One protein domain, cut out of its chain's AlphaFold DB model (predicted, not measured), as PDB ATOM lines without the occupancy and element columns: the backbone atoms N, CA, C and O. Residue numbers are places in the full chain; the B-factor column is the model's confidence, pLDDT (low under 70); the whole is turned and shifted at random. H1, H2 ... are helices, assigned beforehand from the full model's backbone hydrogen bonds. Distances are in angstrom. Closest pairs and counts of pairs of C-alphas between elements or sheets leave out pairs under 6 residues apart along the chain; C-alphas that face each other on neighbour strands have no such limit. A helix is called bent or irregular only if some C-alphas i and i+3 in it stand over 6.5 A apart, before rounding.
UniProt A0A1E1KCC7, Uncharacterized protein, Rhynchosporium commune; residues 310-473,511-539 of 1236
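This is residues 310 to 473 and 511 to 539 of the 1236 residues of an uncharacterized protein of Rhynchosporium commune (UniProt A0A1E1KCC7). Two rows of roughly aligned helices stack as a double layer, H2, H7 and H11 in one row and H3, H8 and H13 in the other, with H1 beside its H2 and H3 end. A looser group, H4, H5, H6, H9 and H10, lies beyond the row of H2, H7 and H11, and the chain passes back and forth between the two groups; residues 457 to 473, with H12, stick far out as a thin tail. The printed part has 193 residues with thirteen named helices, H1 to H13 in chain order, and no named strand, an all-helix class. The whole is loose, with a radius of gyration of the C-alphas of 22.0 A and spans of 81 by 39 by 32 A; without the tail, the body of 176 residues spans 57 by 45 by 32 A.

Start at the longest helix, H13, residues 512 to 535. With residues 522 to 533 alone it touches H8, residues 401 to 409, the same way at a shallow tilt of 18 degrees; their closest C-alphas, those of Gly 401 and Leu 526, are 4.9 A apart. H13 also touches H11, residues 439 to 452, opposite ways at a shallow tilt of 32 degrees, closest at the C-alphas of Leu 447 and Ile 523, 6.4 A. With residues 439 to 443 alone, H11 touches H7, residues 391 to 397; look at the closest C-alphas, those of Ile 393 and Val 439, 5.6 A apart. H7 and H8, the hubs, touch three helices each and form a helical hairpin, closest at the C-alphas of Ile 392 and Val 404, 5.8 A. H2, residues 331 to 337, and H3, residues 341 to 349, form another helical hairpin, closest at the C-alphas of Ala 335 and Val 344, 5.8 A. H2 touches H7 at a shallow tilt of 5 degrees, closest at the C-alphas of Ile 333 and Pro 391, 5.3 A; H3 touches H8 at 3 degrees, closest at those of Pro 341 and Thr 403, 6.3 A. The helix packing is mostly aligned. In the other group, H6, residues 377 to 387, touches H4, residues 358 to 368, about perpendicular at 89 degrees, closest at the C-alphas of Phe 358 and Tyr 384, 6.8 A. H6 touches H9, residues 419 to 426, at a steep tilt of 41 degrees, closest at the C-alphas of Asn 386 and Lys 419, 4.9 A. H5, residues 370 to 374, touches H4 only at the corner, and H10, residues 428 to 432, touches H9 only at the corner, each only just, with 3 pairs of C-alphas within 8 A. Every O i to N i+4 pair is within hydrogen-bond range in H1, H2, H3, H4, H7, H8, H11 and H13, against 5 of 7 in H6, 3 of 4 in H9, 0 of 1 in H5 with 0 of 2 O i to N i+3 pairs, and 0 of 1 in H10 with 2 of 2; H12 is too short for such a pair.

Find C-alpha 512 at (-64.669, 31.680, 55.271); from there H13 runs 35.0 A to C-alpha 535 at (-47.136, 30.581, 25.018). H11 is 19.9 A long, and H4 and H6 are 15.4 A each. H1, residues 310 to 316, begins at C-alpha 310, (-34.076, 61.241, 27.854), and touches no helix. H12, residues 469 to 472, touches no helix either. H5 is irregular, but only just: C-alphas 371 and 374 are 6.9 A apart.

The two C-alphas farthest apart, those of Pro 310 and Arg 473, are 86.7 A apart. Residues 474 to 510 are not printed, and C-alphas 473 and 511 stand 49.7 A apart across the cut. The links H1 to H2 and H11 to H12 are long. The mean pLDDT of the printed part is 78.5; look for values under 70 at residues 310 to 317, 320 to 328, 429 to 435 and 454 to 461.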
ATOM      1  N   PRO A 310     -35.250  62.103  27.704       53.88
ATOM      2  CA  PRO A 310     -34.076  61.241  27.854       53.88
ATOM      3  C   PRO A 310     -33.569  61.071  29.295       53.88
ATOM      4  O   PRO A 310     -33.246  59.949  29.687       53.88
ATOM      5  N   ARG A 311     -33.515  62.137  30.106       51.28
ATOM      6  CA  ARG A 311     -33.076  62.040  31.512       51.28
ATOM      7  C   ARG A 311     -34.099  61.343  32.396       51.28
ATOM      8  O   ARG A 311     -33.713  60.492  33.196       51.28
ATOM      9  N   ALA A 312     -35.384  61.651  32.240       53.38
ATOM     10  CA  ALA A 312     -36.437  60.954  32.978       53.38
ATOM     11  C   ALA A 312     -36.442  59.452  32.642       53.38
ATOM     12  O   ALA A 312     -36.476  58.622  33.548       53.38
ATOM     13  N   LEU A 313     -36.296  59.102  31.357       58.88
ATOM     14  CA  LEU A 313     -36.105  57.722  30.900       58.88
ATOM     15  C   LEU A 313     -34.845  57.078  31.497       58.88
ATOM     16  O   LEU A 313     -34.886  55.913  31.879       58.88
ATOM     17  N   SER A 314     -33.743  57.828  31.635       60.97
ATOM     18  CA  SER A 314     -32.491  57.295  32.195       60.97
ATOM     19  C   SER A 314     -32.607  56.856  33.662       60.97
ATOM     20  O   SER A 314     -31.924  55.920  34.064       60.97
ATOM     21  N   VAL A 315     -33.505  57.482  34.435       64.00
ATOM     22  CA  VAL A 315     -33.744  57.156  35.854       64.00
ATOM     23  C   VAL A 315     -34.726  55.991  36.014       64.00
ATOM     24  O   VAL A 315     -34.637  55.223  36.971       64.00
ATOM     25  N   VAL A 316     -35.662  55.821  35.075       66.56
ATOM     26  CA  VAL A 316     -36.660  54.736  35.112       66.56
ATOM     27  C   VAL A 316     -35.996  53.349  35.072       66.56
ATOM     28  O   VAL A 316     -36.467  52.428  35.742       66.56
ATOM     29  N   ASP A 317     -34.873  53.234  34.360       68.81
ATOM     30  CA  ASP A 317     -34.066  52.012  34.240       68.81
ATOM     31  C   ASP A 317     -32.891  51.941  35.230       68.81
ATOM     32  O   ASP A 317     -32.110  50.982  35.201       68.81
ATOM     33  N   GLU A 318     -32.721  52.945  36.095       73.31
ATOM     34  CA  GLU A 318     -31.562  53.016  36.977       73.31
ATOM     35  C   GLU A 318     -31.606  51.900  38.031       73.31
ATOM     36  O   GLU A 318     -32.572  51.722  38.780       73.31
ATOM     37  N   VAL A 319     -30.524  51.120  38.079       72.69
ATOM     38  CA  VAL A 319     -30.374  50.000  39.007       72.69
ATOM     39  C   VAL A 319     -29.644  50.496  40.242       72.69
ATOM     40  O   VAL A 319     -28.466  50.853  40.184       72.69
ATOM     41  N   THR A 320     -30.327  50.459  41.379       68.12
ATOM     42  CA  THR A 320     -29.781  50.848  42.680       68.12
ATOM     43  C   THR A 320     -29.449  49.615  43.518       68.12
ATOM     44  O   THR A 320     -30.060  48.559  43.369       68.12
ATOM     45  N   GLN A 321     -28.464  49.726  44.409       64.06
ATOM     46  CA  GLN A 321     -28.110  48.683  45.375       64.06
ATOM     47  C   GLN A 321     -28.060  49.285  46.779       64.06
ATOM     48  O   GLN A 321     -27.606  50.419  46.958       64.06
ATOM     49  N   SER A 322     -28.535  48.537  47.776       58.28
ATOM     50  CA  SER A 322     -28.507  48.988  49.172       58.28
ATOM     51  C   SER A 322     -27.148  48.697  49.820       58.28
ATOM     52  O   SER A 322     -26.532  47.671  49.540       58.28
ATOM     53  N   GLN A 323     -26.708  49.546  50.754       48.03
ATOM     54  CA  GLN A 323     -25.423  49.368  51.453       48.03
ATOM     55  C   GLN A 323     -25.319  48.044  52.238       48.03
ATOM     56  O   GLN A 323     -24.223  47.527  52.429       48.03
ATOM     57  N   TRP A 324     -26.451  47.490  52.689       43.38
ATOM     58  CA  TRP A 324     -26.504  46.282  53.526       43.38
ATOM     59  C   TRP A 324     -26.872  45.014  52.744       43.38
ATOM     60  O   TRP A 324     -26.543  43.902  53.159       43.38
ATOM     61  N   HIS A 325     -27.538  45.166  51.600       53.53
ATOM     62  CA  HIS A 325     -27.933  44.078  50.712       53.53
ATOM     63  C   HIS A 325     -27.547  44.432  49.277       53.53
ATOM     64  O   HIS A 325     -28.101  45.364  48.695       53.53
ATOM     65  N   GLN A 326     -26.650  43.642  48.685       57.28
ATOM     66  CA  GLN A 326     -26.116  43.833  47.328       57.28
ATOM     67  C   GLN A 326     -27.153  43.602  46.208       57.28
ATOM     68  O   GLN A 326     -26.780  43.401  45.058       57.28
ATOM     69  N   ASN A 327     -28.453  43.584  46.520       64.19
ATOM     70  CA  ASN A 327     -29.489  43.326  45.532       64.19
ATOM     71  C   ASN A 327     -29.639  44.497  44.565       64.19
ATOM     72  O   ASN A 327     -29.780  45.635  45.008       64.19
ATOM     73  N   GLY A 328     -29.678  44.199  43.264       66.44
ATOM     74  CA  GLY A 328     -30.091  45.165  42.249       66.44
ATOM     75  C   GLY A 328     -31.595  45.417  42.332       66.44
ATOM     76  O   GLY A 328     -32.380  44.488  42.142       66.44
ATOM     77  N   ASN A 329     -31.980  46.661  42.613       71.50
ATOM     78  CA  ASN A 329     -33.359  47.132  42.662       71.50
ATOM     79  C   ASN A 329     -33.601  48.145  41.540       71.50
ATOM     80  O   ASN A 329     -32.763  49.010  41.299       71.50
ATOM     81  N   SER A 330     -34.774  48.079  40.915       79.19
ATOM     82  CA  SER A 330     -35.266  49.094  39.979       79.19
ATOM     83  C   SER A 330     -36.587  49.699  40.480       79.19
ATOM     84  O   SER A 330     -37.275  49.080  41.312       79.19
ATOM     85  N   PRO A 331     -36.988  50.885  39.986       77.81
ATOM     86  CA  PRO A 331     -38.309  51.455  40.262       77.81
ATOM     87  C   PRO A 331     -39.448  50.471  39.953       77.81
ATOM     88  O   PRO A 331     -40.394  50.349  40.732       77.81
ATOM     89  N   LEU A 332     -39.301  49.694  38.873       82.69
ATOM     90  CA  LEU A 332     -40.245  48.656  38.465       82.69
ATOM     91  C   LEU A 332     -40.381  47.541  39.518       82.69
ATOM     92  O   LEU A 332     -41.495  47.234  39.940       82.69
ATOM     93  N   ILE A 333     -39.269  46.979  40.016       81.00
ATOM     94  CA  ILE A 333     -39.301  45.967  41.094       81.00
ATOM     95  C   ILE A 333     -39.934  46.531  42.360       81.00
ATOM     96  O   ILE A 333     -40.653  45.825  43.067       81.00
ATOM     97  N   THR A 334     -39.668  47.797  42.662       77.81
ATOM     98  CA  THR A 334     -40.212  48.442  43.856       77.81
ATOM     99  C   THR A 334     -41.734  48.559  43.771       77.81
ATOM    100  O   THR A 334     -42.419  48.222  44.736       77.81
ATOM    101  N   ALA A 335     -42.272  48.949  42.610       80.62
ATOM    102  CA  ALA A 335     -43.715  48.992  42.371       80.62
ATOM    103  C   ALA A 335     -44.370  47.599  42.468       80.62
ATOM    104  O   ALA A 335     -45.452  47.471  43.041       80.62
ATOM    105  N   ILE A 336     -43.686  46.551  41.987       82.75
ATOM    106  CA  ILE A 336     -44.128  45.152  42.121       82.75
ATOM    107  C   ILE A 336     -44.140  44.720  43.595       82.75
ATOM    108  O   ILE A 336     -45.124  44.157  44.066       82.75
ATOM    109  N   CYS A 337     -43.080  45.022  44.354       77.06
ATOM    110  CA  CYS A 337     -42.998  44.700  45.782       77.06
ATOM    111  C   CYS A 337     -44.077  45.404  46.622       77.06
ATOM    112  O   CYS A 337     -44.455  44.876  47.666       77.06
ATOM    113  N   GLN A 338     -44.542  46.575  46.173       74.44
ATOM    114  CA  GLN A 338     -45.633  47.350  46.774       74.44
ATOM    115  C   GLN A 338     -47.033  46.905  46.328       74.44
ATOM    116  O   GLN A 338     -48.010  47.504  46.768       74.44
ATOM    117  N   GLU A 339     -47.140  45.898  45.453       80.44
ATOM    118  CA  GLU A 339     -48.420  45.369  44.960       80.44
ATOM    119  C   GLU A 339     -49.275  46.448  44.257       80.44
ATOM    120  O   GLU A 339     -50.500  46.465  44.353       80.44
ATOM    121  N   ASN A 340     -48.619  47.362  43.522       78.62
ATOM    122  CA  ASN A 340     -49.262  48.468  42.802       78.62
ATOM    123  C   ASN A 340     -49.215  48.262  41.268       78.62
ATOM    124  O   ASN A 340     -48.326  48.811  40.601       78.62
ATOM    125  N   PRO A 341     -50.159  47.498  40.680       79.31
ATOM    126  CA  PRO A 341     -50.146  47.163  39.252       79.31
ATOM    127  C   PRO A 341     -50.317  48.393  38.346       79.31
ATOM    128  O   PRO A 341     -49.726  48.462  37.270       79.31
ATOM    129  N   ASP A 342     -51.049  49.419  38.796       76.81
ATOM    130  CA  ASP A 342     -51.236  50.659  38.033       76.81
ATOM    131  C   ASP A 342     -49.922  51.424  37.845       76.81
ATOM    132  O   ASP A 342     -49.678  52.012  36.787       76.81
ATOM    133  N   MET A 343     -49.070  51.439  38.874       73.62
ATOM    134  CA  MET A 343     -47.746  52.051  38.785       73.62
ATOM    135  C   MET A 343     -46.821  51.232  37.883       73.62
ATOM    136  O   MET A 343     -46.090  51.818  37.087       73.62
ATOM    137  N   VAL A 344     -46.897  49.898  37.951       80.44
ATOM    138  CA  VAL A 344     -46.133  49.010  37.061       80.44
ATOM    139  C   VAL A 344     -46.469  49.288  35.594       80.44
ATOM    140  O   VAL A 344     -45.565  49.572  34.810       80.44
ATOM    141  N   ARG A 345     -47.759  49.337  35.235       79.19
ATOM    142  CA  ARG A 345     -48.206  49.664  33.867       79.19
ATOM    143  C   ARG A 345     -47.737  51.033  33.398       79.19
ATOM    144  O   ARG A 345     -47.334  51.182  32.249       79.19
ATOM    145  N   LYS A 346     -47.773  52.037  34.278       77.62
ATOM    146  CA  LYS A 346     -47.275  53.383  33.956       77.62
ATOM    147  C   LYS A 346     -45.776  53.385  33.694       77.62
ATOM    148  O   LYS A 346     -45.357  54.004  32.726       77.62
ATOM    149  N   LEU A 347     -44.983  52.700  34.519       78.75
ATOM    150  CA  LEU A 347     -43.534  52.610  34.325       78.75
ATOM    151  C   LEU A 347     -43.190  51.883  33.018       78.75
ATOM    152  O   LEU A 347     -42.377  52.386  32.248       78.75
ATOM    153  N   LEU A 348     -43.865  50.768  32.720       81.50
ATOM    154  CA  LEU A 348     -43.687  50.034  31.462       81.50
ATOM    155  C   LEU A 348     -44.086  50.878  30.240       81.50
ATOM    156  O   LEU A 348     -43.325  50.973  29.281       81.50
ATOM    157  N   ALA A 349     -45.227  51.576  30.295       77.94
ATOM    158  CA  ALA A 349     -45.668  52.478  29.226       77.94
ATOM    159  C   ALA A 349     -44.723  53.674  29.011       77.94
ATOM    160  O   ALA A 349     -44.638  54.202  27.903       77.94
ATOM    161  N   LEU A 350     -44.012  54.094  30.060       74.38
ATOM    162  CA  LEU A 350     -42.973  55.119  29.992       74.38
ATOM    163  C   LEU A 350     -41.633  54.578  29.475       74.38
ATOM    164  O   LEU A 350     -40.706  55.363  29.368       74.38
ATOM    165  N   GLY A 351     -41.516  53.292  29.127       76.81
ATOM    166  CA  GLY A 351     -40.305  52.711  28.539       76.81
ATOM    167  C   GLY A 351     -39.361  52.028  29.531       76.81
ATOM    168  O   GLY A 351     -38.215  51.781  29.165       76.81
ATOM    169  N   ALA A 352     -39.814  51.710  30.752       81.62
ATOM    170  CA  ALA A 352     -39.031  50.910  31.694       81.62
ATOM    171  C   ALA A 352     -38.699  49.529  31.114       81.62
ATOM    172  O   ALA A 352     -39.596  48.807  30.667       81.62
ATOM    173  N   LYS A 353     -37.431  49.120  31.189       84.38
ATOM    174  CA  LYS A 353     -37.008  47.774  30.805       84.38
ATOM    175  C   LYS A 353     -37.668  46.735  31.718       84.38
ATOM    176  O   LYS A 353     -37.593  46.851  32.945       84.38
ATOM    177  N   PRO A 354     -38.247  45.666  31.146       84.38
ATOM    178  CA  PRO A 354     -38.860  44.592  31.923       84.38
ATOM    179  C   PRO A 354     -37.827  43.700  32.639       84.38
ATOM    180  O   PRO A 354     -38.201  42.857  33.456       84.38
ATOM    181  N   GLU A 355     -36.532  43.887  32.359       85.19
ATOM    182  CA  GLU A 355     -35.413  43.135  32.925       85.19
ATOM    183  C   GLU A 355     -34.293  44.050  33.419       85.19
ATOM    184  O   GLU A 355     -33.996  45.092  32.831       85.19
ATOM    185  N   ILE A 356     -33.621  43.609  34.481       85.44
ATOM    186  CA  ILE A 356     -32.387  44.228  34.964       85.44
ATOM    187  C   ILE A 356     -31.214  43.583  34.233       85.44
ATOM    188  O   ILE A 356     -30.877  42.433  34.515       85.44
ATOM    189  N   ASP A 357     -30.573  44.333  33.341       85.19
ATOM    190  CA  ASP A 357     -29.409  43.879  32.577       85.19
ATOM    191  C   ASP A 357     -28.132  43.787  33.442       85.19
ATOM    192  O   ASP A 357     -27.960  44.511  34.431       85.19
ATOM    193  N   PHE A 358     -27.221  42.890  33.059       83.94
ATOM    194  CA  PHE A 358     -25.925  42.701  33.708       83.94
ATOM    195  C   PHE A 358     -25.061  43.957  33.608       83.94
ATOM    196  O   PHE A 358     -24.473  44.359  34.610       83.94
ATOM    197  N   ASP A 359     -25.022  44.605  32.444       82.00
ATOM    198  CA  ASP A 359     -24.152  45.763  32.210       82.00
ATOM    199  C   ASP A 359     -24.529  46.942  33.121       82.00
ATOM    200  O   ASP A 359     -23.666  47.509  33.797       82.00
ATOM    201  N   SER A 360     -25.828  47.241  33.237       80.25
ATOM    202  CA  SER A 360     -26.339  48.253  34.172       80.25
ATOM    203  C   SER A 360     -26.041  47.894  35.630       80.25
ATOM    204  O   SER A 360     -25.619  48.748  36.409       80.25
ATOM    205  N   TRP A 361     -26.216  46.624  36.012       84.00
ATOM    206  CA  TRP A 361     -25.955  46.172  37.381       84.00
ATOM    207  C   TRP A 361     -24.464  46.226  37.753       84.00
ATOM    208  O   TRP A 361     -24.129  46.640  38.866       84.00
ATOM    209  N   VAL A 362     -23.561  45.831  36.845       82.50
ATOM    210  CA  VAL A 362     -22.108  45.808  37.095       82.50
ATOM    211  C   VAL A 362     -21.569  47.216  37.301       82.50
ATOM    212  O   VAL A 362     -20.752  47.416  38.201       82.50
ATOM    213  N   MET A 363     -22.034  48.195  36.521       81.25
ATOM    214  CA  MET A 363     -21.611  49.590  36.680       81.25
ATOM    215  C   MET A 363     -21.925  50.108  38.090       81.25
ATOM    216  O   MET A 363     -21.036  50.639  38.763       81.25
ATOM    217  N   THR A 364     -23.139  49.857  38.592       78.44
ATOM    218  CA  THR A 364     -23.522  50.204  39.970       78.44
ATOM    219  C   THR A 364     -22.717  49.407  41.003       78.44
ATOM    220  O   THR A 364     -22.227  49.971  41.985       78.44
ATOM    221  N   TYR A 365     -22.519  48.103  40.774       77.81
ATOM    222  CA  TYR A 365     -21.781  47.224  41.685       77.81
ATOM    223  C   TYR A 365     -20.320  47.662  41.864       77.81
ATOM    224  O   TYR A 365     -19.829  47.712  42.993       77.81
ATOM    225  N   LEU A 366     -19.633  48.024  40.776       80.62
ATOM    226  CA  LEU A 366     -18.240  48.488  40.785       80.62
ATOM    227  C   LEU A 366     -18.078  49.903  41.360       80.62
ATOM    228  O   LEU A 366     -17.020  50.225  41.919       80.62
ATOM    229  N   ALA A 367     -19.105  50.749  41.226       77.31
ATOM    230  CA  ALA A 367     -19.130  52.075  41.834       77.31
ATOM    231  C   ALA A 367     -19.192  51.987  43.368       77.31
ATOM    232  O   ALA A 367     -18.469  52.717  44.049       77.31
ATOM    233  N   GLN A 368     -19.996  51.065  43.909       72.62
ATOM    234  CA  GLN A 368     -20.160  50.878  45.355       72.62
ATOM    235  C   GLN A 368     -19.074  49.989  45.988       72.62
ATOM    236  O   GLN A 368     -18.592  50.281  47.083       72.62
ATOM    237  N   ASN A 369     -18.656  48.914  45.311       76.19
ATOM    238  CA  ASN A 369     -17.702  47.936  45.836       76.19
ATOM    239  C   ASN A 369     -16.310  48.146  45.234       76.19
ATOM    240  O   ASN A 369     -15.927  47.516  44.248       76.19
ATOM    241  N   THR A 370     -15.502  48.991  45.877       77.38
ATOM    242  CA  THR A 370     -14.127  49.292  45.436       77.38
ATOM    243  C   THR A 370     -13.241  48.047  45.309       77.38
ATOM    244  O   THR A 370     -12.391  47.995  44.423       77.38
ATOM    245  N   HIS A 371     -13.473  47.018  46.132       77.25
ATOM    246  CA  HIS A 371     -12.748  45.744  46.090       77.25
ATOM    247  C   HIS A 371     -13.043  44.899  44.838       77.25
ATOM    248  O   HIS A 371     -12.203  44.099  44.432       77.25
ATOM    249  N   ALA A 372     -14.212  45.076  44.213       73.31
ATOM    250  CA  ALA A 372     -14.643  44.287  43.061       73.31
ATOM    251  C   ALA A 372     -14.064  44.786  41.725       73.31
ATOM    252  O   ALA A 372     -14.209  44.115  40.707       73.31
ATOM    253  N   ARG A 373     -13.362  45.930  41.711       77.56
ATOM    254  CA  ARG A 373     -12.752  46.509  40.497       77.56
ATOM    255  C   ARG A 373     -11.699  45.617  39.838       77.56
ATOM    256  O   ARG A 373     -11.439  45.775  38.653       77.56
ATOM    257  N   ASN A 374     -11.123  44.678  40.590       79.56
ATOM    258  CA  ASN A 374     -10.127  43.728  40.088       79.56
ATOM    259  C   ASN A 374     -10.739  42.386  39.641       79.56
ATOM    260  O   ASN A 374      -9.993  41.460  39.327       79.56
ATOM    261  N   PHE A 375     -12.068  42.235  39.670       80.00
ATOM    262  CA  PHE A 375     -12.720  40.978  39.301       80.00
ATOM    263  C   PHE A 375     -12.867  40.850  37.786       80.00
ATOM    264  O   PHE A 375     -13.150  41.814  37.077       80.00
ATOM    265  N   THR A 376     -12.709  39.624  37.295       80.94
ATOM    266  CA  THR A 376     -13.020  39.273  35.903       80.94
ATOM    267  C   THR A 376     -14.537  39.179  35.686       80.94
ATOM    268  O   THR A 376     -15.277  38.926  36.642       80.94
ATOM    269  N   PRO A 377     -15.042  39.332  34.447       77.75
ATOM    270  CA  PRO A 377     -16.460  39.120  34.142       77.75
ATOM    271  C   PRO A 377     -16.983  37.734  34.561       77.75
ATOM    272  O   PRO A 377     -18.133  37.614  34.992       77.75
ATOM    273  N   GLU A 378     -16.150  36.683  34.517       79.00
ATOM    274  CA  GLU A 378     -16.528  35.358  35.032       79.00
ATOM    275  C   GLU A 378     -16.703  35.343  36.559       79.00
ATOM    276  O   GLU A 378     -17.509  34.570  37.085       79.00
ATOM    277  N   GLN A 379     -15.973  36.207  37.270       77.38
ATOM    278  CA  GLN A 379     -16.028  36.362  38.722       77.38
ATOM    279  C   GLN A 379     -17.104  37.326  39.215       77.38
ATOM    280  O   GLN A 379     -17.341  37.298  40.413       77.38
ATOM    281  N   THR A 380     -17.718  38.165  38.371       81.94
ATOM    282  CA  THR A 380     -18.808  39.096  38.754       81.94
ATOM    283  C   THR A 380     -20.195  38.588  38.359       81.94
ATOM    284  O   THR A 380     -21.184  38.875  39.035       81.94
ATOM    285  N   ARG A 381     -20.283  37.779  37.296       83.94
ATOM    286  CA  ARG A 381     -21.525  37.126  36.857       83.94
ATOM    287  C   ARG A 381     -22.236  36.303  37.953       83.94
ATOM    288  O   ARG A 381     -23.449  36.463  38.084       83.94
ATOM    289  N   PRO A 382     -21.561  35.464  38.772       81.56
ATOM    290  CA  PRO A 382     -22.221  34.790  39.901       81.56
ATOM    291  C   PRO A 382     -22.887  35.741  40.908       81.56
ATOM    292  O   PRO A 382     -23.881  35.382  41.531       81.56
ATOM    293  N   GLN A 383     -22.336  36.935  41.104       81.50
ATOM    294  CA  GLN A 383     -22.781  37.910  42.094       81.50
ATOM    295  C   GLN A 383     -24.045  38.588  41.589       81.50
ATOM    296  O   GLN A 383     -24.991  38.722  42.359       81.50
ATOM    297  N   TYR A 384     -24.103  38.913  40.296       83.50
ATOM    298  CA  TYR A 384     -25.327  39.359  39.634       83.50
ATOM    299  C   TYR A 384     -26.451  38.324  39.778       83.50
ATOM    300  O   TYR A 384     -27.518  38.644  40.295       83.50
ATOM    301  N   GLU A 385     -26.187  37.064  39.420       83.38
ATOM    302  CA  GLU A 385     -27.182  35.981  39.494       83.38
ATOM    303  C   GLU A 385     -27.680  35.723  40.929       83.38
ATOM    304  O   GLU A 385     -28.844  35.384  41.138       83.38
ATOM    305  N   ASN A 386     -26.822  35.925  41.934       77.62
ATOM    306  CA  ASN A 386     -27.165  35.721  43.343       77.62
ATOM    307  C   ASN A 386     -27.833  36.922  44.021       77.62
ATOM    308  O   ASN A 386     -28.421  36.758  45.092       77.62
ATOM    309  N   SER A 387     -27.737  38.115  43.436       76.44
ATOM    310  CA  SER A 387     -28.191  39.363  44.061       76.44
ATOM    311  C   SER A 387     -29.348  40.037  43.323       76.44
ATOM    312  O   SER A 387     -30.173  40.702  43.954       76.44
ATOM    313  N   THR A 388     -29.538  39.786  42.030       81.38
ATOM    314  CA  THR A 388     -30.618  40.399  41.240       81.38
ATOM    315  C   THR A 388     -31.833  39.481  41.146       81.38
ATOM    316  O   THR A 388     -31.724  38.333  40.727       81.38
ATOM    317  N   THR A 389     -33.008  39.959  41.574       84.00
ATOM    318  CA  THR A 389     -34.282  39.259  41.313       84.00
ATOM    319  C   THR A 389     -34.855  39.921  40.078       84.00
ATOM    320  O   THR A 389     -34.999  41.134  40.087       84.00
ATOM    321  N   GLN A 390     -35.184  39.174  39.027       86.88
ATOM    322  CA  GLN A 390     -35.812  39.794  37.858       86.88
ATOM    323  C   GLN A 390     -37.262  40.213  38.165       86.88
ATOM    324  O   GLN A 390     -37.930  39.510  38.932       86.88
ATOM    325  N   PRO A 391     -37.783  41.302  37.564       87.94
ATOM    326  CA  PRO A 391     -39.153  41.779  37.792       87.94
ATOM    327  C   PRO A 391     -40.222  40.692  37.622       87.94
ATOM    328  O   PRO A 391     -41.118  40.575  38.455       87.94
ATOM    329  N   ILE A 392     -40.078  39.826  36.615       88.00
ATOM    330  CA  ILE A 392     -41.020  38.726  36.364       88.00
ATOM    331  C   ILE A 392     -41.013  37.659  37.476       88.00
ATOM    332  O   ILE A 392     -42.067  37.162  37.863       88.00
ATOM    333  N   ILE A 393     -39.847  37.364  38.070       87.00
ATOM    334  CA  ILE A 393     -39.731  36.473  39.240       87.00
ATOM    335  C   ILE A 393     -40.355  37.141  40.472       87.00
ATOM    336  O   ILE A 393     -41.046  36.483  41.244       87.00
ATOM    337  N   ALA A 394     -40.131  38.445  40.660       85.38
ATOM    338  CA  ALA A 394     -40.720  39.203  41.761       85.38
ATOM    339  C   ALA A 394     -42.257  39.204  41.699       85.38
ATOM    340  O   ALA A 394     -42.905  38.959  42.715       85.38
ATOM    341  N   ALA A 395     -42.827  39.420  40.508       86.75
ATOM    342  CA  ALA A 395     -44.269  39.380  40.282       86.75
ATOM    343  C   ALA A 395     -44.849  37.978  40.529       86.75
ATOM    344  O   ALA A 395     -45.881  37.860  41.189       86.75
ATOM    345  N   ALA A 396     -44.149  36.924  40.088       86.19
ATOM    346  CA  ALA A 396     -44.537  35.537  40.346       86.19
ATOM    347  C   ALA A 396     -44.520  35.188  41.846       86.19
ATOM    348  O   ALA A 396     -45.464  34.581  42.333       86.19
ATOM    349  N   ILE A 397     -43.499  35.619  42.602       84.06
ATOM    350  CA  ILE A 397     -43.417  35.396  44.061       84.06
ATOM    351  C   ILE A 397     -44.520  36.153  44.818       84.06
ATOM    352  O   ILE A 397     -44.991  35.690  45.853       84.06
ATOM    353  N   LYS A 398     -44.911  37.331  44.323       83.00
ATOM    354  CA  LYS A 398     -45.990  38.154  44.890       83.00
ATOM    355  C   LYS A 398     -47.390  37.733  44.433       83.00
ATOM    356  O   LYS A 398     -48.358  38.373  44.826       83.00
ATOM    357  N   ASN A 399     -47.502  36.671  43.633       85.12
ATOM    358  CA  ASN A 399     -48.757  36.149  43.092       85.12
ATOM    359  C   ASN A 399     -49.554  37.179  42.258       85.12
ATOM    360  O   ASN A 399     -50.781  37.142  42.232       85.12
ATOM    361  N   LEU A 400     -48.865  38.097  41.565       84.00
ATOM    362  CA  LEU A 400     -49.477  39.135  40.721       84.00
ATOM    363  C   LEU A 400     -49.589  38.654  39.264       84.00
ATOM    364  O   LEU A 400     -48.776  39.033  38.417       84.00
ATOM    365  N   GLY A 401     -50.577  37.804  38.974       85.81
ATOM    366  CA  GLY A 401     -50.718  37.151  37.665       85.81
ATOM    367  C   GLY A 401     -50.889  38.132  36.499       85.81
ATOM    368  O   GLY A 401     -50.227  37.979  35.471       85.81
ATOM    369  N   GLN A 402     -51.674  39.200  36.675       86.69
ATOM    370  CA  GLN A 402     -51.834  40.226  35.637       86.69
ATOM    371  C   GLN A 402     -50.524  40.974  35.354       86.69
ATOM    372  O   GLN A 402     -50.199  41.251  34.204       86.69
ATOM    373  N   THR A 403     -49.739  41.263  36.393       87.12
ATOM    374  CA  THR A 403     -48.445  41.941  36.248       87.12
ATOM    375  C   THR A 403     -47.425  41.062  35.521       87.12
ATOM    376  O   THR A 403     -46.580  41.581  34.795       87.12
ATOM    377  N   VAL A 404     -47.492  39.735  35.680       87.50
ATOM    378  CA  VAL A 404     -46.657  38.797  34.909       87.50
ATOM    379  C   VAL A 404     -46.982  38.884  33.415       87.50
ATOM    380  O   VAL A 404     -46.055  38.945  32.612       87.50
ATOM    381  N   GLN A 405     -48.265  38.957  33.046       87.19
ATOM    382  CA  GLN A 405     -48.684  39.148  31.649       87.19
ATOM    383  C   GLN A 405     -48.214  40.495  31.105       87.19
ATOM    384  O   GLN A 405     -47.567  40.540  30.064       87.19
ATOM    385  N   ASP A 406     -48.450  41.574  31.862       87.00
ATOM    386  CA  ASP A 406     -48.015  42.915  31.474       87.00
ATOM    387  C   ASP A 406     -46.485  42.948  31.244       87.00
ATOM    388  O   ASP A 406     -46.005  43.610  30.334       87.00
ATOM    389  N   LEU A 407     -45.681  42.210  32.019       88.38
ATOM    390  CA  LEU A 407     -44.232  42.126  31.791       88.38
ATOM    391  C   LEU A 407     -43.867  41.339  30.520       88.38
ATOM    392  O   LEU A 407     -42.924  41.719  29.823       88.38
ATOM    393  N   LEU A 408     -44.594  40.264  30.204       87.94
ATOM    394  CA  LEU A 408     -44.379  39.471  28.986       87.94
ATOM    395  C   LEU A 408     -44.730  40.262  27.722       87.94
ATOM    396  O   LEU A 408     -43.950  40.242  26.769       87.94
ATOM    397  N   ASP A 409     -45.836  41.009  27.739       86.81
ATOM    398  CA  ASP A 409     -46.272  41.859  26.621       86.81
ATOM    399  C   ASP A 409     -45.222  42.925  26.265       86.81
ATOM    400  O   ASP A 409     -45.040  43.277  25.098       86.81
ATOM    401  N   PHE A 410     -44.485  43.406  27.269       86.25
ATOM    402  CA  PHE A 410     -43.387  44.361  27.106       86.25
ATOM    403  C   PHE A 410     -42.020  43.694  26.847       86.25
ATOM    404  O   PHE A 410     -41.003  44.387  26.790       86.25
ATOM    405  N   GLY A 411     -41.980  42.373  26.637       84.69
ATOM    406  CA  GLY A 411     -40.798  41.642  26.174       84.69
ATOM    407  C   GLY A 411     -39.920  41.019  27.263       84.69
ATOM    408  O   GLY A 411     -38.746  40.763  26.998       84.69
ATOM    409  N   ALA A 412     -40.442  40.770  28.471       86.75
ATOM    410  CA  ALA A 412     -39.709  40.040  29.511       86.75
ATOM    411  C   ALA A 412     -39.354  38.606  29.079       86.75
ATOM    412  O   ALA A 412     -40.188  37.866  28.555       86.75
ATOM    413  N   ASN A 413     -38.136  38.165  29.379       84.75
ATOM    414  CA  ASN A 413     -37.657  36.816  29.122       84.75
ATOM    415  C   ASN A 413     -38.342  35.805  30.062       84.75
ATOM    416  O   ASN A 413     -38.158  35.851  31.282       84.75
ATOM    417  N   PRO A 414     -39.062  34.812  29.515       85.00
ATOM    418  CA  PRO A 414     -39.780  33.825  30.313       85.00
ATOM    419  C   PRO A 414     -38.888  32.684  30.831       85.00
ATOM    420  O   PRO A 414     -39.358  31.841  31.597       85.00
ATOM    421  N   LYS A 415     -37.608  32.616  30.427       85.31
ATOM    422  CA  LYS A 415     -36.653  31.540  30.785       85.31
ATOM    423  C   LYS A 415     -35.735  31.905  31.955       85.31
ATOM    424  O   LYS A 415     -34.628  31.381  32.080       85.31
ATOM    425  N   VAL A 416     -36.176  32.828  32.801       84.44
ATOM    426  CA  VAL A 416     -35.404  33.312  33.945       84.44
ATOM    427  C   VAL A 416     -35.491  32.330  35.117       84.44
ATOM    428  O   VAL A 416     -36.539  31.745  35.398       84.44
ATOM    429  N   LEU A 417     -34.370  32.164  35.819       84.25
ATOM    430  CA  LEU A 417     -34.285  31.390  37.054       84.25
ATOM    431  C   LEU A 417     -34.348  32.287  38.293       84.25
ATOM    432  O   LEU A 417     -33.921  33.442  38.270       84.25
ATOM    433  N   GLU A 418     -34.827  31.732  39.404       84.38
ATOM    434  CA  GLU A 418     -34.723  32.381  40.711       84.38
ATOM    435  C   GLU A 418     -33.255  32.414  41.201       84.38
ATOM    436  O   GLU A 418     -32.435  31.559  40.849       84.38
ATOM    437  N   LYS A 419     -32.904  33.409  42.026       80.81
ATOM    438  CA  LYS A 419     -31.536  33.665  42.529       80.81
ATOM    439  C   LYS A 419     -30.801  32.421  43.034       80.81
ATOM    440  O   LYS A 419     -29.642  32.171  42.704       80.81
ATOM    441  N   LYS A 420     -31.448  31.619  43.880       76.19
ATOM    442  CA  LYS A 420     -30.860  30.405  44.468       76.19
ATOM    443  C   LYS A 420     -30.740  29.283  43.443       76.19
ATOM    444  O   LYS A 420     -29.860  28.436  43.602       76.19
ATOM    445  N   SER A 421     -31.559  29.296  42.400       80.81
ATOM    446  CA  SER A 421     -31.546  28.308  41.319       80.81
ATOM    447  C   SER A 421     -30.282  28.405  40.466       80.81
ATOM    448  O   SER A 421     -29.696  27.370  40.145       80.81
ATOM    449  N   TYR A 422     -29.762  29.613  40.221       82.12
ATOM    450  CA  TYR A 422     -28.457  29.797  39.568       82.12
ATOM    451  C   TYR A 422     -27.305  29.126  40.340       82.12
ATOM    452  O   TYR A 422     -26.447  28.469  39.743       82.12
ATOM    453  N   ASN A 423     -27.314  29.183  41.680       78.38
ATOM    454  CA  ASN A 423     -26.330  28.458  42.498       78.38
ATOM    455  C   ASN A 423     -26.447  26.935  42.374       78.38
ATOM    456  O   ASN A 423     -25.432  26.246  42.465       78.38
ATOM    457  N   ILE A 424     -27.659  26.398  42.209       77.56
ATOM    458  CA  ILE A 424     -27.883  24.950  42.072       77.56
ATOM    459  C   ILE A 424     -27.356  24.459  40.723       77.56
ATOM    460  O   ILE A 424     -26.693  23.424  40.680       77.56
ATOM    461  N   VAL A 425     -27.587  25.226  39.651       79.94
ATOM    462  CA  VAL A 425     -27.043  24.934  38.315       79.94
ATOM    463  C   VAL A 425     -25.510  24.909  38.346       79.94
ATOM    464  O   VAL A 425     -24.900  23.982  37.819       79.94
ATOM    465  N   ARG A 426     -24.877  25.885  39.013       79.38
ATOM    466  CA  ARG A 426     -23.408  25.969  39.138       79.38
ATOM    467  C   ARG A 426     -22.817  24.880  40.035       79.38
ATOM    468  O   ARG A 426     -21.774  24.320  39.719       79.38
ATOM    469  N   ASN A 427     -23.477  24.589  41.155       77.88
ATOM    470  CA  ASN A 427     -23.012  23.651  42.173       77.88
ATOM    471  C   ASN A 427     -24.105  22.609  42.474       77.88
ATOM    472  O   ASN A 427     -24.841  22.747  43.463       77.88
ATOM    473  N   PRO A 428     -24.165  21.503  41.706       73.19
ATOM    474  CA  PRO A 428     -25.210  20.484  41.844       73.19
ATOM    475  C   PRO A 428     -25.311  19.845  43.238       73.19
ATOM    476  O   PRO A 428     -26.359  19.310  43.592       73.19
ATOM    477  N   ARG A 429     -24.266  19.935  44.080       69.44
ATOM    478  CA  ARG A 429     -24.286  19.467  45.484       69.44
ATOM    479  C   ARG A 429     -25.304  20.218  46.360       69.44
ATOM    480  O   ARG A 429     -25.801  19.652  47.335       69.44
ATOM    481  N   HIS A 430     -25.644  21.462  46.014       67.75
ATOM    482  CA  HIS A 430     -26.613  22.278  46.759       67.75
ATOM    483  C   HIS A 430     -28.075  21.868  46.529       67.75
ATOM    484  O   HIS A 430     -28.931  22.248  47.329       67.75
ATOM    485  N   SER A 431     -28.354  21.035  45.515       61.50
ATOM    486  CA  SER A 431     -29.681  20.428  45.290       61.50
ATOM    487  C   SER A 431     -30.161  19.566  46.468       61.50
ATOM    488  O   SER A 431     -31.350  19.318  46.617       61.50
ATOM    489  N   SER A 432     -29.261  19.136  47.361       59.66
ATOM    490  CA  SER A 432     -29.613  18.331  48.541       59.66
ATOM    491  C   SER A 432     -30.322  19.111  49.660       59.66
ATOM    492  O   SER A 432     -30.924  18.503  50.550       59.66
ATOM    493  N   TYR A 433     -30.251  20.448  49.661       62.34
ATOM    494  CA  TYR A 433     -30.855  21.285  50.708       62.34
ATOM    495  C   TYR A 433     -31.505  22.584  50.219       62.34
ATOM    496  O   TYR A 433     -31.986  23.359  51.049       62.34
ATOM    497  N   ARG A 434     -31.534  22.833  48.906       67.25
ATOM    498  CA  ARG A 434     -32.226  23.969  48.280       67.25
ATOM    499  C   ARG A 434     -33.061  23.470  47.105       67.25
ATOM    500  O   ARG A 434     -32.596  22.621  46.353       67.25
ATOM    501  N   VAL A 435     -34.263  24.018  46.948       69.75
ATOM    502  CA  VAL A 435     -35.130  23.770  45.789       69.75
ATOM    503  C   VAL A 435     -34.856  24.867  44.764       69.75
ATOM    504  O   VAL A 435     -34.890  26.044  45.118       69.75
ATOM    505  N   GLY A 436     -34.524  24.481  43.533       72.50
ATOM    506  CA  GLY A 436     -34.414  25.409  42.410       72.50
ATOM    507  C   GLY A 436     -35.738  25.491  41.656       72.50
ATOM    508  O   GLY A 436     -36.409  24.471  41.519       72.50
ATOM    509  N   GLN A 437     -36.098  26.684  41.186       81.81
ATOM    510  CA  GLN A 437     -37.342  26.993  40.484       81.81
ATOM    511  C   GLN A 437     -37.096  28.010  39.349       81.81
ATOM    512  O   GLN A 437     -36.353  28.986  39.517       81.81
ATOM    513  N   SER A 438     -37.720  27.785  38.191       87.50
ATOM    514  CA  SER A 438     -37.951  28.810  37.163       87.50
ATOM    515  C   SER A 438     -39.208  29.641  37.472       87.50
ATOM    516  O   SER A 438     -39.954  29.315  38.394       87.50
ATOM    517  N   VAL A 439     -39.471  30.706  36.698       86.25
ATOM    518  CA  VAL A 439     -40.732  31.482  36.799       86.25
ATOM    519  C   VAL A 439     -41.958  30.557  36.734       86.25
ATOM    520  O   VAL A 439     -42.866  30.676  37.556       86.25
ATOM    521  N   LEU A 440     -41.951  29.598  35.799       87.38
ATOM    522  CA  LEU A 440     -43.031  28.625  35.627       87.38
ATOM    523  C   LEU A 440     -43.145  27.681  36.832       87.38
ATOM    524  O   LEU A 440     -44.249  27.457  37.318       87.38
ATOM    525  N   ASP A 441     -42.020  27.196  37.373       84.94
ATOM    526  CA  ASP A 441     -42.027  26.333  38.565       84.94
ATOM    527  C   ASP A 441     -42.592  27.051  39.807       84.94
ATOM    528  O   ASP A 441     -43.167  26.399  40.679       84.94
ATOM    529  N   ILE A 442     -42.423  28.377  39.921       84.38
ATOM    530  CA  ILE A 442     -42.983  29.178  41.025       84.38
ATOM    531  C   ILE A 442     -44.508  29.233  40.913       84.38
ATOM    532  O   ILE A 442     -45.193  28.874  41.869       84.38
ATOM    533  N   ILE A 443     -45.038  29.612  39.744       85.62
ATOM    534  CA  ILE A 443     -46.491  29.709  39.518       85.62
ATOM    535  C   ILE A 443     -47.153  28.334  39.608       85.62
ATOM    536  O   ILE A 443     -48.195  28.206  40.242       85.62
ATOM    537  N   GLN A 444     -46.534  27.284  39.063       86.56
ATOM    538  CA  GLN A 444     -47.059  25.920  39.164       86.56
ATOM    539  C   GLN A 444     -47.047  25.388  40.598       86.56
ATOM    540  O   GLN A 444     -48.002  24.731  41.015       86.56
ATOM    541  N   ALA A 445     -45.991  25.670  41.368       83.81
ATOM    542  CA  ALA A 445     -45.946  25.307  42.781       83.81
ATOM    543  C   ALA A 445     -47.042  26.030  43.579       83.81
ATOM    544  O   ALA A 445     -47.685  25.403  44.424       83.81
ATOM    545  N   GLU A 446     -47.288  27.304  43.276       83.69
ATOM    546  CA  GLU A 446     -48.324  28.100  43.930       83.69
ATOM    547  C   GLU A 446     -49.737  27.664  43.520       83.69
ATOM    548  O   GLU A 446     -50.581  27.413  44.375       83.69
ATOM    549  N   LEU A 447     -49.994  27.449  42.228       85.25
ATOM    550  CA  LEU A 447     -51.255  26.891  41.734       85.25
ATOM    551  C   LEU A 447     -51.538  25.522  42.347       85.25
ATOM    552  O   LEU A 447     -52.674  25.253  42.734       85.25
ATOM    553  N   LYS A 448     -50.519  24.665  42.478       86.19
ATOM    554  CA  LYS A 448     -50.650  23.387  43.183       86.19
ATOM    555  C   LYS A 448     -51.031  23.617  44.644       86.19
ATOM    556  O   LYS A 448     -51.976  22.992  45.112       86.19
ATOM    557  N   LEU A 449     -50.365  24.539  45.340       83.12
ATOM    558  CA  LEU A 449     -50.667  24.879  46.733       83.12
ATOM    559  C   LEU A 449     -52.097  25.414  46.901       83.12
ATOM    560  O   LEU A 449     -52.792  24.978  47.817       83.12
ATOM    561  N   LEU A 450     -52.561  26.303  46.019       83.50
ATOM    562  CA  LEU A 450     -53.903  26.895  46.052       83.50
ATOM    563  C   LEU A 450     -55.005  25.914  45.619       83.50
ATOM    564  O   LEU A 450     -56.101  25.955  46.176       83.50
ATOM    565  N   LYS A 451     -54.738  25.011  44.663       84.44
ATOM    566  CA  LYS A 451     -55.680  23.953  44.240       84.44
ATOM    567  C   LYS A 451     -55.779  22.828  45.271       84.44
ATOM    568  O   LYS A 451     -56.870  22.313  45.517       84.44
ATOM    569  N   ASP A 452     -54.657  22.470  45.894       80.50
ATOM    570  CA  ASP A 452     -54.615  21.516  47.008       80.50
ATOM    571  C   ASP A 452     -55.147  22.142  48.306       80.50
ATOM    572  O   ASP A 452     -55.539  21.414  49.230       80.50
ATOM    573  N   TRP A 453     -55.201  23.479  48.382       76.00
ATOM    574  CA  TRP A 453     -55.804  24.187  49.498       76.00
ATOM    575  C   TRP A 453     -57.287  23.848  49.570       76.00
ATOM    576  O   TRP A 453     -58.115  24.226  48.742       76.00
ATOM    577  N   LYS A 454     -57.635  23.131  50.628       68.81
ATOM    578  CA  LYS A 454     -59.015  22.924  51.039       68.81
ATOM    579  C   LYS A 454     -59.283  23.854  52.213       68.81
ATOM    580  O   LYS A 454     -58.376  24.022  53.038       68.81
ATOM    581  N   PRO A 455     -60.497  24.432  52.324       63.22
ATOM    582  CA  PRO A 455     -60.900  25.116  53.544       63.22
ATOM    583  C   PRO A 455     -60.610  24.150  54.673       63.22
ATOM    584  O   PRO A 455     -61.032  22.995  54.622       63.22
ATOM    585  N   MET A 456     -59.744  24.601  55.571       51.06
ATOM    586  CA  MET A 456     -59.072  23.753  56.532       51.06
ATOM    587  C   MET A 456     -60.112  22.835  57.166       51.06
ATOM    588  O   MET A 456     -61.016  23.307  57.851       51.06
ATOM    589  N   ASP A 457     -60.017  21.529  56.905       49.44
ATOM    590  CA  ASP A 457     -60.716  20.555  57.725       49.44
ATOM    591  C   ASP A 457     -60.014  20.679  59.077       49.44
ATOM    592  O   ASP A 457     -58.922  20.142  59.286       49.44
ATOM    593  N   MET A 458     -60.544  21.555  59.939       50.28
ATOM    594  CA  MET A 458     -59.907  22.109  61.147       50.28
ATOM    595  C   MET A 458     -59.641  21.052  62.227       50.28
ATOM    596  O   MET A 458     -59.459  21.344  63.413       50.28
ATOM    597  N   SER A 459     -59.679  19.784  61.839       53.66
ATOM    598  CA  SER A 459     -60.038  18.704  62.707       53.66
ATOM    599  C   SER A 459     -59.687  17.375  62.005       53.66
ATOM    600  O   SER A 459     -60.548  16.644  61.526       53.66
ATOM    601  N   LYS A 460     -58.393  17.003  61.947       60.38
ATOM    602  CA  LYS A 460     -58.038  15.589  61.704       60.38
ATOM    603  C   LYS A 460     -58.863  14.762  62.686       60.38
ATOM    604  O   LYS A 460     -58.660  14.899  63.893       60.38
ATOM    605  N   LYS A 461     -59.808  13.965  62.175       66.62
ATOM    606  CA  LYS A 461     -60.673  13.131  63.011       66.62
ATOM    607  C   LYS A 461     -59.770  12.294  63.922       66.62
ATOM    608  O   LYS A 461     -58.948  11.540  63.389       66.62
ATOM    609  N   PRO A 462     -59.856  12.442  65.254       72.75
ATOM    610  CA  PRO A 462     -58.997  11.679  66.143       72.75
ATOM    611  C   PRO A 462     -59.241  10.176  65.950       72.75
ATOM    612  O   PRO A 462     -60.347   9.748  65.609       72.75
ATOM    613  N   GLU A 463     -58.201   9.360  66.129       75.00
ATOM    614  CA  GLU A 463     -58.301   7.906  65.969       75.00
ATOM    615  C   GLU A 463     -59.350   7.337  66.940       75.00
ATOM    616  O   GLU A 463     -59.432   7.721  68.108       75.00
ATOM    617  N   THR A 464     -60.160   6.378  66.496       77.38
ATOM    618  CA  THR A 464     -60.976   5.587  67.423       77.38
ATOM    619  C   THR A 464     -60.105   4.479  68.013       77.38
ATOM    620  O   THR A 464     -59.773   3.515  67.329       77.38
ATOM    621  N   LEU A 465     -59.709   4.630  69.280       79.56
ATOM    622  CA  LEU A 465     -58.887   3.640  69.983       79.56
ATOM    623  C   LEU A 465     -59.596   2.278  70.046       79.56
ATOM    624  O   LEU A 465     -60.804   2.207  70.276       79.56
ATOM    625  N   ARG A 466     -58.836   1.188  69.878       79.69
ATOM    626  CA  ARG A 466     -59.348  -0.186  70.041       79.69
ATOM    627  C   ARG A 466     -59.559  -0.520  71.525       79.69
ATOM    628  O   ARG A 466     -59.119   0.212  72.410       79.69
ATOM    629  N   VAL A 467     -60.208  -1.654  71.799       80.19
ATOM    630  CA  VAL A 467     -60.417  -2.161  73.167       80.19
ATOM    631  C   VAL A 467     -59.069  -2.393  73.862       80.19
ATOM    632  O   VAL A 467     -58.152  -2.945  73.248       80.19
ATOM    633  N   GLU A 468     -58.969  -2.013  75.141       78.94
ATOM    634  CA  GLU A 468     -57.763  -2.087  75.988       78.94
ATOM    635  C   GLU A 468     -57.036  -3.439  75.902       78.94
ATOM    636  O   GLU A 468     -55.812  -3.481  75.767       78.94
ATOM    637  N   SER A 469     -57.796  -4.538  75.872       77.25
ATOM    638  CA  SER A 469     -57.295  -5.916  75.777       77.25
ATOM    639  C   SER A 469     -56.425  -6.187  74.546       77.25
ATOM    640  O   SER A 469     -55.613  -7.110  74.552       77.25
ATOM    641  N   THR A 470     -56.546  -5.374  73.495       80.62
ATOM    642  CA  THR A 470     -55.715  -5.475  72.285       80.62
ATOM    643  C   THR A 470     -54.280  -5.011  72.547       80.62
ATOM    644  O   THR A 470     -53.346  -5.540  71.950       80.62
ATOM    645  N   TYR A 471     -54.099  -4.032  73.439       77.44
ATOM    646  CA  TYR A 471     -52.814  -3.378  73.708       77.44
ATOM    647  C   TYR A 471     -52.069  -3.963  74.914       77.44
ATOM    648  O   TYR A 471     -50.879  -3.691  75.086       77.44
ATOM    649  N   THR A 472     -52.755  -4.758  75.739       79.00
ATOM    650  CA  THR A 472     -52.203  -5.400  76.943       79.00
ATOM    651  C   THR A 472     -51.989  -6.912  76.792       79.00
ATOM    652  O   THR A 472     -51.436  -7.553  77.686       79.00
ATOM    653  N   ARG A 473     -52.387  -7.504  75.656       76.75
ATOM    654  CA  ARG A 473     -52.274  -8.949  75.400       76.75
ATOM    655  C   ARG A 473     -50.812  -9.419  75.451       76.75
ATOM    656  O   ARG A 473     -49.985  -8.965  74.668       76.75
ATOM    657  N   GLY A 511     -66.228  34.886  57.621       70.75
ATOM    658  CA  GLY A 511     -65.225  35.218  56.591       70.75
ATOM    659  C   GLY A 511     -64.657  34.067  55.785       70.75
ATOM    660  O   GLY A 511     -63.800  34.268  54.924       70.75
ATOM    661  N   MET A 512     -65.127  32.843  56.030       78.38
ATOM    662  CA  MET A 512     -64.669  31.680  55.271       78.38
ATOM    663  C   MET A 512     -65.073  31.748  53.788       78.38
ATOM    664  O   MET A 512     -64.276  31.370  52.929       78.38
ATOM    665  N   GLU A 513     -66.272  32.246  53.476       80.31
ATOM    666  CA  GLU A 513     -66.760  32.377  52.095       80.31
ATOM    667  C   GLU A 513     -65.964  33.417  51.296       80.31
ATOM    668  O   GLU A 513     -65.546  33.144  50.171       80.31
ATOM    669  N   GLU A 514     -65.673  34.571  51.895       82.69
ATOM    670  CA  GLU A 514     -64.883  35.641  51.272       82.69
ATOM    671  C   GLU A 514     -63.438  35.205  51.020       82.69
ATOM    672  O   GLU A 514     -62.908  35.411  49.927       82.69
ATOM    673  N   LYS A 515     -62.823  34.498  51.979       83.69
ATOM    674  CA  LYS A 515     -61.502  33.887  51.783       83.69
ATOM    675  C   LYS A 515     -61.509  32.881  50.628       83.69
ATOM    676  O   LYS A 515     -60.588  32.878  49.812       83.69
ATOM    677  N   GLN A 516     -62.538  32.032  50.532       82.94
ATOM    678  CA  GLN A 516     -62.674  31.097  49.409       82.94
ATOM    679  C   GLN A 516     -62.840  31.829  48.072       82.94
ATOM    680  O   GLN A 516     -62.242  31.412  47.080       82.94
ATOM    681  N   ALA A 517     -63.622  32.910  48.031       85.75
ATOM    682  CA  ALA A 517     -63.790  33.726  46.833       85.75
ATOM    683  C   ALA A 517     -62.469  34.392  46.407       85.75
ATOM    684  O   ALA A 517     -62.120  34.344  45.226       85.75
ATOM    685  N   ALA A 518     -61.700  34.926  47.360       85.25
ATOM    686  CA  ALA A 518     -60.390  35.523  47.106       85.25
ATOM    687  C   ALA A 518     -59.379  34.498  46.558       85.25
ATOM    688  O   ALA A 518     -58.685  34.781  45.584       85.25
ATOM    689  N   ILE A 519     -59.353  33.280  47.111       85.94
ATOM    690  CA  ILE A 519     -58.491  32.192  46.618       85.94
ATOM    691  C   ILE A 519     -58.902  31.753  45.208       85.94
ATOM    692  O   ILE A 519     -58.037  31.590  44.353       85.94
ATOM    693  N   ARG A 520     -60.205  31.607  44.924       86.75
ATOM    694  CA  ARG A 520     -60.678  31.271  43.567       86.75
ATOM    695  C   ARG A 520     -60.279  32.335  42.549       86.75
ATOM    696  O   ARG A 520     -59.821  31.978  41.471       86.75
ATOM    697  N   ARG A 521     -60.414  33.618  42.903       87.19
ATOM    698  CA  ARG A 521     -59.981  34.736  42.053       87.19
ATOM    699  C   ARG A 521     -58.478  34.671  41.767       87.19
ATOM    700  O   ARG A 521     -58.078  34.830  40.618       87.19
ATOM    701  N   LEU A 522     -57.664  34.384  42.783       87.12
ATOM    702  CA  LEU A 522     -56.219  34.256  42.613       87.12
ATOM    703  C   LEU A 522     -55.842  33.069  41.714       87.12
ATOM    704  O   LEU A 522     -54.996  33.218  40.840       87.12
ATOM    705  N   ILE A 523     -56.508  31.917  41.875       88.44
ATOM    706  CA  ILE A 523     -56.310  30.749  41.000       88.44
ATOM    707  C   ILE A 523     -56.594  31.127  39.547       88.44
ATOM    708  O   ILE A 523     -55.754  30.869  38.694       88.44
ATOM    709  N   THR A 524     -57.729  31.781  39.274       89.44
ATOM    710  CA  THR A 524     -58.068  32.178  37.899       89.44
ATOM    711  C   THR A 524     -57.046  33.145  37.306       89.44
ATOM    712  O   THR A 524     -56.718  33.034  36.134       89.44
ATOM    713  N   GLU A 525     -56.507  34.071  38.102       89.00
ATOM    714  CA  GLU A 525     -55.498  35.024  37.628       89.00
ATOM    715  C   GLU A 525     -54.154  34.340  37.324       89.00
ATOM    716  O   GLU A 525     -53.514  34.634  36.312       89.00
ATOM    717  N   LEU A 526     -53.742  33.393  38.172       88.88
ATOM    718  CA  LEU A 526     -52.504  32.634  37.998       88.88
ATOM    719  C   LEU A 526     -52.587  31.599  36.865       88.88
ATOM    720  O   LEU A 526     -51.574  31.365  36.215       88.88
ATOM    721  N   GLU A 527     -53.759  31.013  36.589       90.62
ATOM    722  CA  GLU A 527     -53.963  30.113  35.439       90.62
ATOM    723  C   GLU A 527     -53.762  30.850  34.109       90.62
ATOM    724  O   GLU A 527     -53.034  30.368  33.245       90.62
ATOM    725  N   VAL A 528     -54.312  32.063  33.975       90.94
ATOM    726  CA  VAL A 528     -54.095  32.884  32.769       90.94
ATOM    727  C   VAL A 528     -52.619  33.291  32.646       90.94
ATOM    728  O   VAL A 528     -52.063  33.308  31.550       90.94
ATOM    729  N   ALA A 529     -51.947  33.588  33.765       87.75
ATOM    730  CA  ALA A 529     -50.511  33.874  33.757       87.75
ATOM    731  C   ALA A 529     -49.653  32.646  33.383       87.75
ATOM    732  O   ALA A 529     -48.642  32.800  32.696       87.75
ATOM    733  N   GLU A 530     -50.043  31.437  33.805       90.62
ATOM    734  CA  GLU A 530     -49.390  30.180  33.415       90.62
ATOM    735  C   GLU A 530     -49.504  29.943  31.903       90.62
ATOM    736  O   GLU A 530     -48.490  29.680  31.252       90.62
ATOM    737  N   GLU A 531     -50.705  30.088  31.334       90.38
ATOM    738  CA  GLU A 531     -50.937  29.949  29.891       90.38
ATOM    739  C   GLU A 531     -50.077  30.938  29.092       90.38
ATOM    740  O   GLU A 531     -49.338  30.524  28.194       90.38
ATOM    741  N   ALA A 532     -50.063  32.216  29.493       88.44
ATOM    742  CA  ALA A 532     -49.243  33.248  28.858       88.44
ATOM    743  C   ALA A 532     -47.732  32.931  28.914       88.44
ATOM    744  O   ALA A 532     -47.004  33.148  27.943       88.44
ATOM    745  N   LEU A 533     -47.238  32.374  30.027       87.69
ATOM    746  CA  LEU A 533     -45.833  31.964  30.154       87.69
ATOM    747  C   LEU A 533     -45.477  30.778  29.253       87.69
ATOM    748  O   LEU A 533     -44.370  30.740  28.704       87.69
ATOM    749  N   ILE A 534     -46.383  29.811  29.107       88.38
ATOM    750  CA  ILE A 534     -46.188  28.653  28.227       88.38
ATOM    751  C   ILE A 534     -46.176  29.106  26.762       88.38
ATOM    752  O   ILE A 534     -45.281  28.701  26.014       88.38
ATOM    753  N   GLU A 535     -47.097  29.988  26.364       88.25
ATOM    754  CA  GLU A 535     -47.136  30.581  25.018       88.25
ATOM    755  C   GLU A 535     -45.867  31.384  24.703       88.25
ATOM    756  O   GLU A 535     -45.308  31.263  23.610       88.25
ATOM    757  N   ALA A 536     -45.337  32.116  25.688       85.56
ATOM    758  CA  ALA A 536     -44.062  32.826  25.575       85.56
ATOM    759  C   ALA A 536     -42.830  31.885  25.525       85.56
ATOM    760  O   ALA A 536     -41.700  32.330  25.307       85.56
ATOM    761  N   GLY A 537     -43.014  30.570  25.697       84.44
ATOM    762  CA  GLY A 537     -41.949  29.569  25.616       84.44
ATOM    763  C   GLY A 537     -41.140  29.398  26.906       84.44
ATOM    764  O   GLY A 537     -39.950  29.043  26.837       84.44
ATOM    765  N   SER A 538     -41.753  29.660  28.068       85.00
ATOM    766  CA  SER A 538     -41.185  29.310  29.377       85.00
ATOM    767  C   SER A 538     -41.004  27.795  29.511       85.00
ATOM    768  O   SER A 538     -41.712  27.002  28.892       85.00
ATOM    769  N   LYS A 539     -40.023  27.389  30.315       86.06
ATOM    770  CA  LYS A 539     -39.723  25.984  30.614       86.06
ATOM    771  C   LYS A 539     -39.512  25.810  32.110       86.06
ATOM    772  O   LYS A 539     -39.075  26.734  32.806       86.06
TER     773      LYS A 539